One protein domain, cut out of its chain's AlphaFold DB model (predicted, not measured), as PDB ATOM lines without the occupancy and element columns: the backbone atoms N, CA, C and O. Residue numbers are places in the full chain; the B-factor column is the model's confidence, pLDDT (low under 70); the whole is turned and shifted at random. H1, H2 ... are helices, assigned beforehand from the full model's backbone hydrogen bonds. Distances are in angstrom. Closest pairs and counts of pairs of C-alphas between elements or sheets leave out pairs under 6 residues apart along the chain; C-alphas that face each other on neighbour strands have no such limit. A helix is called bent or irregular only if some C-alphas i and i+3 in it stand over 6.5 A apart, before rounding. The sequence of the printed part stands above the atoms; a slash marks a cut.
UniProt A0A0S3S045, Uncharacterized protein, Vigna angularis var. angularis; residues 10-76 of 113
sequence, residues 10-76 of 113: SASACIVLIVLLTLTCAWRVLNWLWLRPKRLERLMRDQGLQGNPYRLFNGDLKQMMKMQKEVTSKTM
ATOM      1  N   SER A  10     253.514 271.520 292.809       79.38
ATOM      2  CA  SER A  10     253.435 271.705 291.353       79.38
ATOM      3  C   SER A  10     251.990 271.735 290.847       79.38
ATOM      4  O   SER A  10     251.642 272.611 290.056       79.38
ATOM      5  N   ALA A  11     251.110 270.866 291.357       85.94
ATOM      6  CA  ALA A  11     249.688 270.888 291.010       85.94
ATOM      7  C   ALA A  11     249.007 272.213 291.400       85.94
ATOM      8  O   ALA A  11     248.282 272.799 290.593       85.94
ATOM      9  N   SER A  12     249.269 272.721 292.609       87.94
ATOM     10  CA  SER A  12     248.724 274.011 293.060       87.94
ATOM     11  C   SER A  12     249.242 275.192 292.231       87.94
ATOM     12  O   SER A  12     248.449 276.052 291.845       87.94
ATOM     13  N   ALA A  13     250.526 275.205 291.865       89.38
ATOM     14  CA  ALA A  13     251.091 276.229 290.985       89.38
ATOM     15  C   ALA A  13     250.444 276.230 289.585       89.38
ATOM     16  O   ALA A  13     250.092 277.294 289.071       89.38
ATOM     17  N   CYS A  14     250.219 275.053 288.993       90.50
ATOM     18  CA  CYS A  14     249.554 274.921 287.693       90.50
ATOM     19  C   CYS A  14     248.122 275.472 287.712       90.50
ATOM     20  O   CYS A  14     247.714 276.169 286.782       90.50
ATOM     21  N   ILE A  15     247.365 275.206 288.781       92.06
ATOM     22  CA  ILE A  15     245.991 275.707 288.928       92.06
ATOM     23  C   ILE A  15     245.980 277.237 288.970       92.06
ATOM     24  O   ILE A  15     245.199 277.862 288.254       92.06
ATOM     25  N   VAL A  16     246.867 277.850 289.757       93.12
ATOM     26  CA  VAL A  16     246.963 279.317 289.851       93.12
ATOM     27  C   VAL A  16     247.291 279.932 288.488       93.12
ATOM     28  O   VAL A  16     246.661 280.910 288.088       93.12
ATOM     29  N   LEU A  17     248.210 279.327 287.734       92.81
ATOM     30  CA  LEU A  17     248.572 279.763 286.382       92.81
ATOM     31  C   LEU A  17     247.378 279.723 285.418       92.81
ATOM     32  O   LEU A  17     247.118 280.701 284.715       92.81
ATOM     33  N   ILE A  18     246.611 278.630 285.423       93.69
ATOM     34  CA  ILE A  18     245.417 278.478 284.577       93.69
ATOM     35  C   ILE A  18     244.348 279.512 284.950       93.69
ATOM     36  O   ILE A  18     243.732 280.121 284.071       93.69
ATOM     37  N   VAL A  19     244.137 279.757 286.244       95.06
ATOM     38  CA  VAL A  19     243.185 280.773 286.711       95.06
ATOM     39  C   VAL A  19     243.612 282.164 286.239       95.06
ATOM     40  O   VAL A  19     242.798 282.894 285.683       95.06
ATOM     41  N   LEU A  20     244.890 282.523 286.368       94.25
ATOM     42  CA  LEU A  20     245.396 283.820 285.908       94.25
ATOM     43  C   LEU A  20     245.278 283.989 284.386       94.25
ATOM     44  O   LEU A  20     244.857 285.051 283.912       94.25
ATOM     45  N   LEU A  21     245.597 282.944 283.619       92.75
ATOM     46  CA  LEU A  21     245.457 282.934 282.160       92.75
ATOM     47  C   LEU A  21     243.999 283.115 281.737       92.75
ATOM     48  O   LEU A  21     243.696 283.978 280.912       92.75
ATOM     49  N   THR A  22     243.079 282.351 282.329       92.25
ATOM     50  CA  THR A  22     241.647 282.442 282.006       92.25
ATOM     51  C   THR A  22     241.067 283.805 282.372       92.25
ATOM     52  O   THR A  22     240.340 284.381 281.563       92.25
ATOM     53  N   LEU A  23     241.447 284.378 283.520       94.31
ATOM     54  CA  LEU A  23     241.024 285.719 283.931       94.31
ATOM     55  C   LEU A  23     241.533 286.796 282.963       94.31
ATOM     56  O   LEU A  23     240.776 287.669 282.537       94.31
ATOM     57  N   THR A  24     242.803 286.705 282.566       92.50
ATOM     58  CA  THR A  24     243.428 287.651 281.629       92.50
ATOM     59  C   THR A  24     242.794 287.557 280.243       92.50
ATOM     60  O   THR A  24     242.482 288.580 279.627       92.50
ATOM     61  N   CYS A  25     242.550 286.339 279.758       85.44
ATOM     62  CA  CYS A  25     241.857 286.094 278.498       85.44
ATOM     63  C   CYS A  25     240.424 286.628 278.538       85.44
ATOM     64  O   CYS A  25     240.030 287.362 277.633       85.44
ATOM     65  N   ALA A  26     239.668 286.335 279.599       87.69
ATOM     66  CA  ALA A  26     238.311 286.840 279.773       87.69
ATOM     67  C   ALA A  26     238.280 288.376 279.777       87.69
ATOM     68  O   ALA A  26     237.473 288.978 279.067       87.69
ATOM     69  N   TRP A  27     239.208 289.017 280.493       88.19
ATOM     70  CA  TRP A  27     239.329 290.474 280.526       88.19
ATOM     71  C   TRP A  27     239.659 291.068 279.152       88.19
ATOM     72  O   TRP A  27     239.035 292.041 278.720       88.19
ATOM     73  N   ARG A  28     240.603 290.465 278.415       84.75
ATOM     74  CA  ARG A  28     240.937 290.893 277.047       84.75
ATOM     75  C   ARG A  28     239.760 290.736 276.096       84.75
ATOM     76  O   ARG A  28     239.500 291.657 275.323       84.75
ATOM     77  N   VAL A  29     239.055 289.606 276.150       80.62
ATOM     78  CA  VAL A  29     237.871 289.353 275.319       80.62
ATOM     79  C   VAL A  29     236.781 290.358 275.644       80.62
ATOM     80  O   VAL A  29     236.212 290.926 274.721       80.62
ATOM     81  N   LEU A  30     236.534 290.649 276.922       83.88
ATOM     82  CA  LEU A  30     235.549 291.644 277.332       83.88
ATOM     83  C   LEU A  30     235.913 293.043 276.817       83.88
ATOM     84  O   LEU A  30     235.079 293.715 276.213       83.88
ATOM     85  N   ASN A  31     237.172 293.459 276.976       82.25
ATOM     86  CA  ASN A  31     237.643 294.749 276.479       82.25
ATOM     87  C   ASN A  31     237.567 294.831 274.945       82.25
ATOM     88  O   ASN A  31     237.144 295.839 274.383       82.25
ATOM     89  N   TRP A  32     237.922 293.753 274.244       77.81
ATOM     90  CA  TRP A  32     237.822 293.679 272.788       77.81
ATOM     91  C   TRP A  32     236.369 293.699 272.313       77.81
ATOM     92  O   TRP A  32     236.041 294.454 271.398       77.81
ATOM     93  N   LEU A  33     235.498 292.931 272.973       78.19
ATOM     94  CA  LEU A  33     234.060 292.877 272.725       78.19
ATOM     95  C   LEU A  33     233.388 294.220 273.009       78.19
ATOM     96  O   LEU A  33     232.376 294.505 272.389       78.19
ATOM     97  N   TRP A  34     233.948 295.061 273.882       75.88
ATOM     98  CA  TRP A  34     233.452 296.415 274.145       75.88
ATOM     99  C   TRP A  34     234.024 297.470 273.182       75.88
ATOM    100  O   TRP A  34     233.318 298.379 272.741       75.88
ATOM    101  N   LEU A  35     235.301 297.362 272.806       72.69
ATOM    102  CA  LEU A  35     235.973 298.325 271.923       72.69
ATOM    103  C   LEU A  35     235.613 298.147 270.443       72.69
ATOM    104  O   LEU A  35     235.426 299.138 269.734       72.69
ATOM    105  N   ARG A  36     235.517 296.900 269.960       71.81
ATOM    106  CA  ARG A  36     235.105 296.562 268.585       71.81
ATOM    107  C   ARG A  36     233.766 297.184 268.175       71.81
ATOM    108  O   ARG A  36     233.763 297.872 267.154       71.81
ATOM    109  N   PRO A  37     232.657 296.996 268.915       71.19
ATOM    110  CA  PRO A  37     231.351 297.516 268.521       71.19
ATOM    111  C   PRO A  37     231.356 299.040 268.506       71.19
ATOM    112  O   PRO A  37     230.847 299.632 267.568       71.19
ATOM    113  N   LYS A  38     232.029 299.685 269.466       72.12
ATOM    114  CA  LYS A  38     232.101 301.147 269.540       72.12
ATOM    115  C   LYS A  38     232.888 301.756 268.375       72.12
ATOM    116  O   LYS A  38     232.573 302.850 267.914       72.12
ATOM    117  N   ARG A  39     233.919 301.058 267.883       72.44
ATOM    118  CA  ARG A  39     234.637 301.449 266.657       72.44
ATOM    119  C   ARG A  39     233.791 301.221 265.408       72.44
ATOM    120  O   ARG A  39     233.794 302.075 264.532       72.44
ATOM    121  N   LEU A  40     233.077 300.098 265.341       71.62
ATOM    122  CA  LEU A  40     232.199 299.775 264.218       71.62
ATOM    123  C   LEU A  40     231.032 300.767 264.114       71.62
ATOM    124  O   LEU A  40     230.759 301.271 263.034       71.62
ATOM    125  N   GLU A  41     230.422 301.122 265.244       75.31
ATOM    126  CA  GLU A  41     229.372 302.137 265.342       75.31
ATOM    127  C   GLU A  41     229.861 303.503 264.846       75.31
ATOM    128  O   GLU A  41     229.178 304.154 264.060       75.31
ATOM    129  N   ARG A  42     231.076 303.920 265.237       73.12
ATOM    130  CA  ARG A  42     231.683 305.162 264.727       73.12
ATOM    131  C   ARG A  42     231.894 305.120 263.218       73.12
ATOM    132  O   ARG A  42     231.506 306.062 262.545       73.12
ATOM    133  N   LEU A  43     232.443 304.024 262.694       76.00
ATOM    134  CA  LEU A  43     232.663 303.858 261.255       76.00
ATOM    135  C   LEU A  43     231.351 303.912 260.463       76.00
ATOM    136  O   LEU A  43     231.302 304.551 259.420       76.00
ATOM    137  N   MET A  44     230.282 303.284 260.962       71.06
ATOM    138  CA  MET A  44     228.964 303.342 260.317       71.06
ATOM    139  C   MET A  44     228.376 304.756 260.355       71.06
ATOM    140  O   MET A  44     227.830 305.222 259.355       71.06
ATOM    141  N   ARG A  45     228.548 305.468 261.475       76.38
ATOM    142  CA  ARG A  45     228.092 306.853 261.616       76.38
ATOM    143  C   ARG A  45     228.852 307.806 260.693       76.38
ATOM    144  O   ARG A  45     228.225 308.668 260.084       76.38
ATOM    145  N   ASP A  46     230.160 307.611 260.540       77.88
ATOM    146  CA  ASP A  46     231.000 308.371 259.603       77.88
ATOM    147  C   ASP A  46     230.643 308.073 258.137       77.88
ATOM    148  O   ASP A  46     230.776 308.937 257.276       77.88
ATOM    149  N   GLN A  47     230.131 306.873 257.844       77.06
ATOM    150  CA  GLN A  47     229.614 306.498 256.523       77.06
ATOM    151  C   GLN A  47     228.193 307.024 256.241       77.06
ATOM    152  O   GLN A  47     227.626 306.712 255.196       77.06
ATOM    153  N   GLY A  48     227.598 307.805 257.151       78.25
ATOM    154  CA  GLY A  48     226.241 308.344 257.001       78.25
ATOM    155  C   GLY A  48     225.129 307.311 257.209       78.25
ATOM    156  O   GLY A  48     223.950 307.628 257.055       78.25
ATOM    157  N   LEU A  49     225.480 306.081 257.598       66.75
ATOM    158  CA  LEU A  49     224.531 305.031 257.946       66.75
ATOM    159  C   LEU A  49     224.149 305.204 259.416       66.75
ATOM    160  O   LEU A  49     224.801 304.687 260.325       66.75
ATOM    161  N   GLN A  50     223.084 305.969 259.650       61.72
ATOM    162  CA  GLN A  50     222.522 306.211 260.977       61.72
ATOM    163  C   GLN A  50     221.777 304.952 261.472       61.72
ATOM    164  O   GLN A  50     220.552 304.883 261.483       61.72
ATOM    165  N   GLY A  51     222.536 303.910 261.818       62.44
ATOM    166  CA  GLY A  51     222.020 302.674 262.405       62.44
ATOM    167  C   GLY A  51     221.662 302.847 263.884       62.44
ATOM    168  O   GLY A  51     222.312 303.601 264.606       62.44
ATOM    169  N   ASN A  52     220.623 302.140 264.337       59.97
ATOM    170  CA  ASN A  52     220.171 302.134 265.731       59.97
ATOM    171  C   ASN A  52     221.328 301.771 266.699       59.97
ATOM    172  O   ASN A  52     222.113 300.878 266.372       59.97
ATOM    173  N   PRO A  53     221.439 302.411 267.885       61.47
ATOM    174  CA  PRO A  53     222.534 302.173 268.827       61.47
ATOM    175  C   PRO A  53     222.701 300.687 269.181       61.47
ATOM    176  O   PRO A  53     221.728 299.956 269.401       61.47
ATOM    177  N   TYR A  54     223.962 300.253 269.233       59.47
ATOM    178  CA  TYR A  54     224.347 298.847 269.310       59.47
ATOM    179  C   TYR A  54     223.956 298.225 270.665       59.47
ATOM    180  O   TYR A  54     224.467 298.610 271.719       59.47
ATOM    181  N   ARG A  55     223.062 297.225 270.655       59.12
ATOM    182  CA  ARG A  55     222.668 296.440 271.843       59.12
ATOM    183  C   ARG A  55     223.387 295.094 271.821       59.12
ATOM    184  O   ARG A  55     222.890 294.124 271.257       59.12
ATOM    185  N   LEU A  56     224.556 295.056 272.464       53.12
ATOM    186  CA  LEU A  56     225.522 293.952 272.423       53.12
ATOM    187  C   LEU A  56     224.937 292.547 272.648       53.12
ATOM    188  O   LEU A  56     225.350 291.630 271.957       53.12
ATOM    189  N   PHE A  57     223.999 292.341 273.575       52.31
ATOM    190  CA  PHE A  57     223.757 290.984 274.097       52.31
ATOM    191  C   PHE A  57     222.383 290.357 273.830       52.31
ATOM    192  O   PHE A  57     222.267 289.137 273.895       52.31
ATOM    193  N   ASN A  58     221.346 291.122 273.478       52.31
ATOM    194  CA  ASN A  58     219.974 290.583 273.503       52.31
ATOM    195  C   ASN A  58     219.418 290.079 272.160       52.31
ATOM    196  O   ASN A  58     218.298 289.577 272.134       52.31
ATOM    197  N   GLY A  59     220.164 290.160 271.052       55.50
ATOM    198  CA  GLY A  59     219.673 289.603 269.782       55.50
ATOM    199  C   GLY A  59     220.497 289.911 268.536       55.50
ATOM    200  O   GLY A  59     220.466 289.126 267.590       55.50
ATOM    201  N   ASP A  60     221.271 290.997 268.540       60.22
ATOM    202  CA  ASP A  60     221.927 291.486 267.324       60.22
ATOM    203  C   ASP A  60     223.155 290.649 266.936       60.22
ATOM    204  O   ASP A  60     223.255 290.191 265.804       60.22
ATOM    205  N   LEU A  61     224.015 290.287 267.898       60.88
ATOM    206  CA  LEU A  61     225.171 289.408 267.653       60.88
ATOM    207  C   LEU A  61     224.776 288.050 267.059       60.88
ATOM    208  O   LEU A  61     225.480 287.521 266.201       60.88
ATOM    209  N   LYS A  62     223.644 287.481 267.490       57.12
ATOM    210  CA  LYS A  62     223.141 286.209 266.958       57.12
ATOM    211  C   LYS A  62     222.668 286.370 265.516       57.12
ATOM    212  O   LYS A  62     222.923 285.486 264.704       57.12
ATOM    213  N   GLN A  63     222.016 287.486 265.189       61.16
ATOM    214  CA  GLN A  63     221.621 287.801 263.817       61.16
ATOM    215  C   GLN A  63     222.830 288.113 262.936       61.16
ATOM    216  O   GLN A  63     222.900 287.602 261.827       61.16
ATOM    217  N   MET A  64     223.819 288.843 263.450       58.78
ATOM    218  CA  MET A  64     225.049 289.178 262.735       58.78
ATOM    219  C   MET A  64     225.893 287.928 262.461       58.78
ATOM    220  O   MET A  64     226.312 287.713 261.329       58.78
ATOM    221  N   MET A  65     226.060 287.036 263.445       58.75
ATOM    222  CA  MET A  65     226.710 285.736 263.237       58.75
ATOM    223  C   MET A  65     225.911 284.833 262.296       58.75
ATOM    224  O   MET A  65     226.503 284.110 261.496       58.75
ATOM    225  N   LYS A  66     224.574 284.868 262.359       60.84
ATOM    226  CA  LYS A  66     223.718 284.104 261.446       60.84
ATOM    227  C   LYS A  66     223.844 284.626 260.017       60.84
ATOM    228  O   LYS A  66     224.079 283.812 259.139       60.84
ATOM    229  N   MET A  67     223.784 285.940 259.800       60.56
ATOM    230  CA  MET A  67     224.019 286.566 258.497       60.56
ATOM    231  C   MET A  67     225.433 286.293 258.000       60.56
ATOM    232  O   MET A  67     225.598 285.940 256.845       60.56
ATOM    233  N   GLN A  68     226.452 286.386 258.856       59.03
ATOM    234  CA  GLN A  68     227.826 286.079 258.470       59.03
ATOM    235  C   GLN A  68     227.955 284.616 258.035       59.03
ATOM    236  O   GLN A  68     228.484 284.344 256.963       59.03
ATOM    237  N   LYS A  69     227.399 283.677 258.808       58.25
ATOM    238  CA  LYS A  69     227.345 282.256 258.445       58.25
ATOM    239  C   LYS A  69     226.560 282.033 257.153       58.25
ATOM    240  O   LYS A  69     226.966 281.221 256.328       58.25
ATOM    241  N   GLU A  70     225.470 282.768 256.959       61.44
ATOM    242  CA  GLU A  70     224.632 282.680 255.770       61.44
ATOM    243  C   GLU A  70     225.355 283.228 254.533       61.44
ATOM    244  O   GLU A  70     225.342 282.564 253.508       61.44
ATOM    245  N   VAL A  71     226.072 284.350 254.638       58.53
ATOM    246  CA  VAL A  71     226.902 284.947 253.575       58.53
ATOM    247  C   VAL A  71     228.101 284.060 253.244       58.53
ATOM    248  O   VAL A  71     228.405 283.851 252.073       58.53
ATOM    249  N   THR A  72     228.757 283.470 254.246       57.62
ATOM    250  CA  THR A  72     229.822 282.485 254.009       57.62
ATOM    251  C   THR A  72     229.268 281.234 253.322       57.62
ATOM    252  O   THR A  72     229.890 280.732 252.392       57.62
ATOM    253  N   SER A  73     228.073 280.765 253.700       57.66
ATOM    254  CA  SER A  73     227.427 279.610 253.054       57.66
ATOM    255  C   SER A  73     226.860 279.916 251.659       57.66
ATOM    256  O   SER A  73     226.881 279.056 250.784       57.66
ATOM    257  N   LYS A  74     226.402 281.153 251.435       50.94
ATOM    258  CA  LYS A  74     225.911 281.708 250.167       50.94
ATOM    259  C   LYS A  74     226.997 282.523 249.466       50.94
ATOM    260  O   LYS A  74     226.676 283.505 248.798       50.94
ATOM    261  N   THR A  75     228.272 282.147 249.583       48.59
ATOM    262  CA  THR A  75     229.277 282.672 248.649       48.59
ATOM    263  C   THR A  75     228.873 282.187 247.259       48.59
ATOM    264  O   THR A  75     229.077 281.038 246.875       48.59
ATOM    265  N   MET A  76     228.139 283.066 246.585       46.03
ATOM    266  CA  MET A  76     227.446 282.867 245.329       46.03
ATOM    267  C   MET A  76     228.466 282.414 244.296       46.03
ATOM    268  O   MET A  76     229.539 283.010 244.199       46.03
TER     269      MET A  76
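This is residues 10 to 76 of the 113 residues of an uncharacterized protein of Vigna angularis var. angularis (UniProt A0A0S3S045). One long, nearly straight helix, H1, makes the length of the model; after it a loose link folds back beside the last part of H1 and leads into a short second helix, H2, which sticks out to the side, clear of H1. The two helices form no bundle: residues 10 to 32 of H1 stand free at one end, and residues 57 to 76, of which 60 to 73 belong to H2, stand free too. The printed part has 67 residues with two named helices, H1 then H2, and no named strand; its class is all helix. It is extended, with a radius of gyration of the C-alphas of 17.9 A, and its C-alphas span 56 by 29 by 20 A.

H1, residues 10 to 46, is the longest helix. It is neither bent nor irregular, but only just: C-alphas 34 and 37 are 6.1 A apart. A long link of 13 residues, 47 to 59, joins it to H2, residues 60 to 73. H1 and H2 are apart, with no C-alpha of the one within 8 A of the other. In H2 every O i to N i+4 pair is within hydrogen-bond range; in H1 31 of 33 are.

H1 begins at C-alpha 10, at (253.435, 271.705, 291.353), and ends at C-alpha 46, at (231.000, 308.371, 259.603), 53.4 A away. H2 measures 19.4 A from C-alpha 60 to C-alpha 73, which lies at (227.427, 279.610, 253.054).

The outline is elongated, and the two C-alphas farthest apart, those of Ser 10 and Gly 48, are 57.1 A apart. The printed part has no cut. The mean pLDDT of the printed part is 72.4, and residues 49 to 76 are under 70.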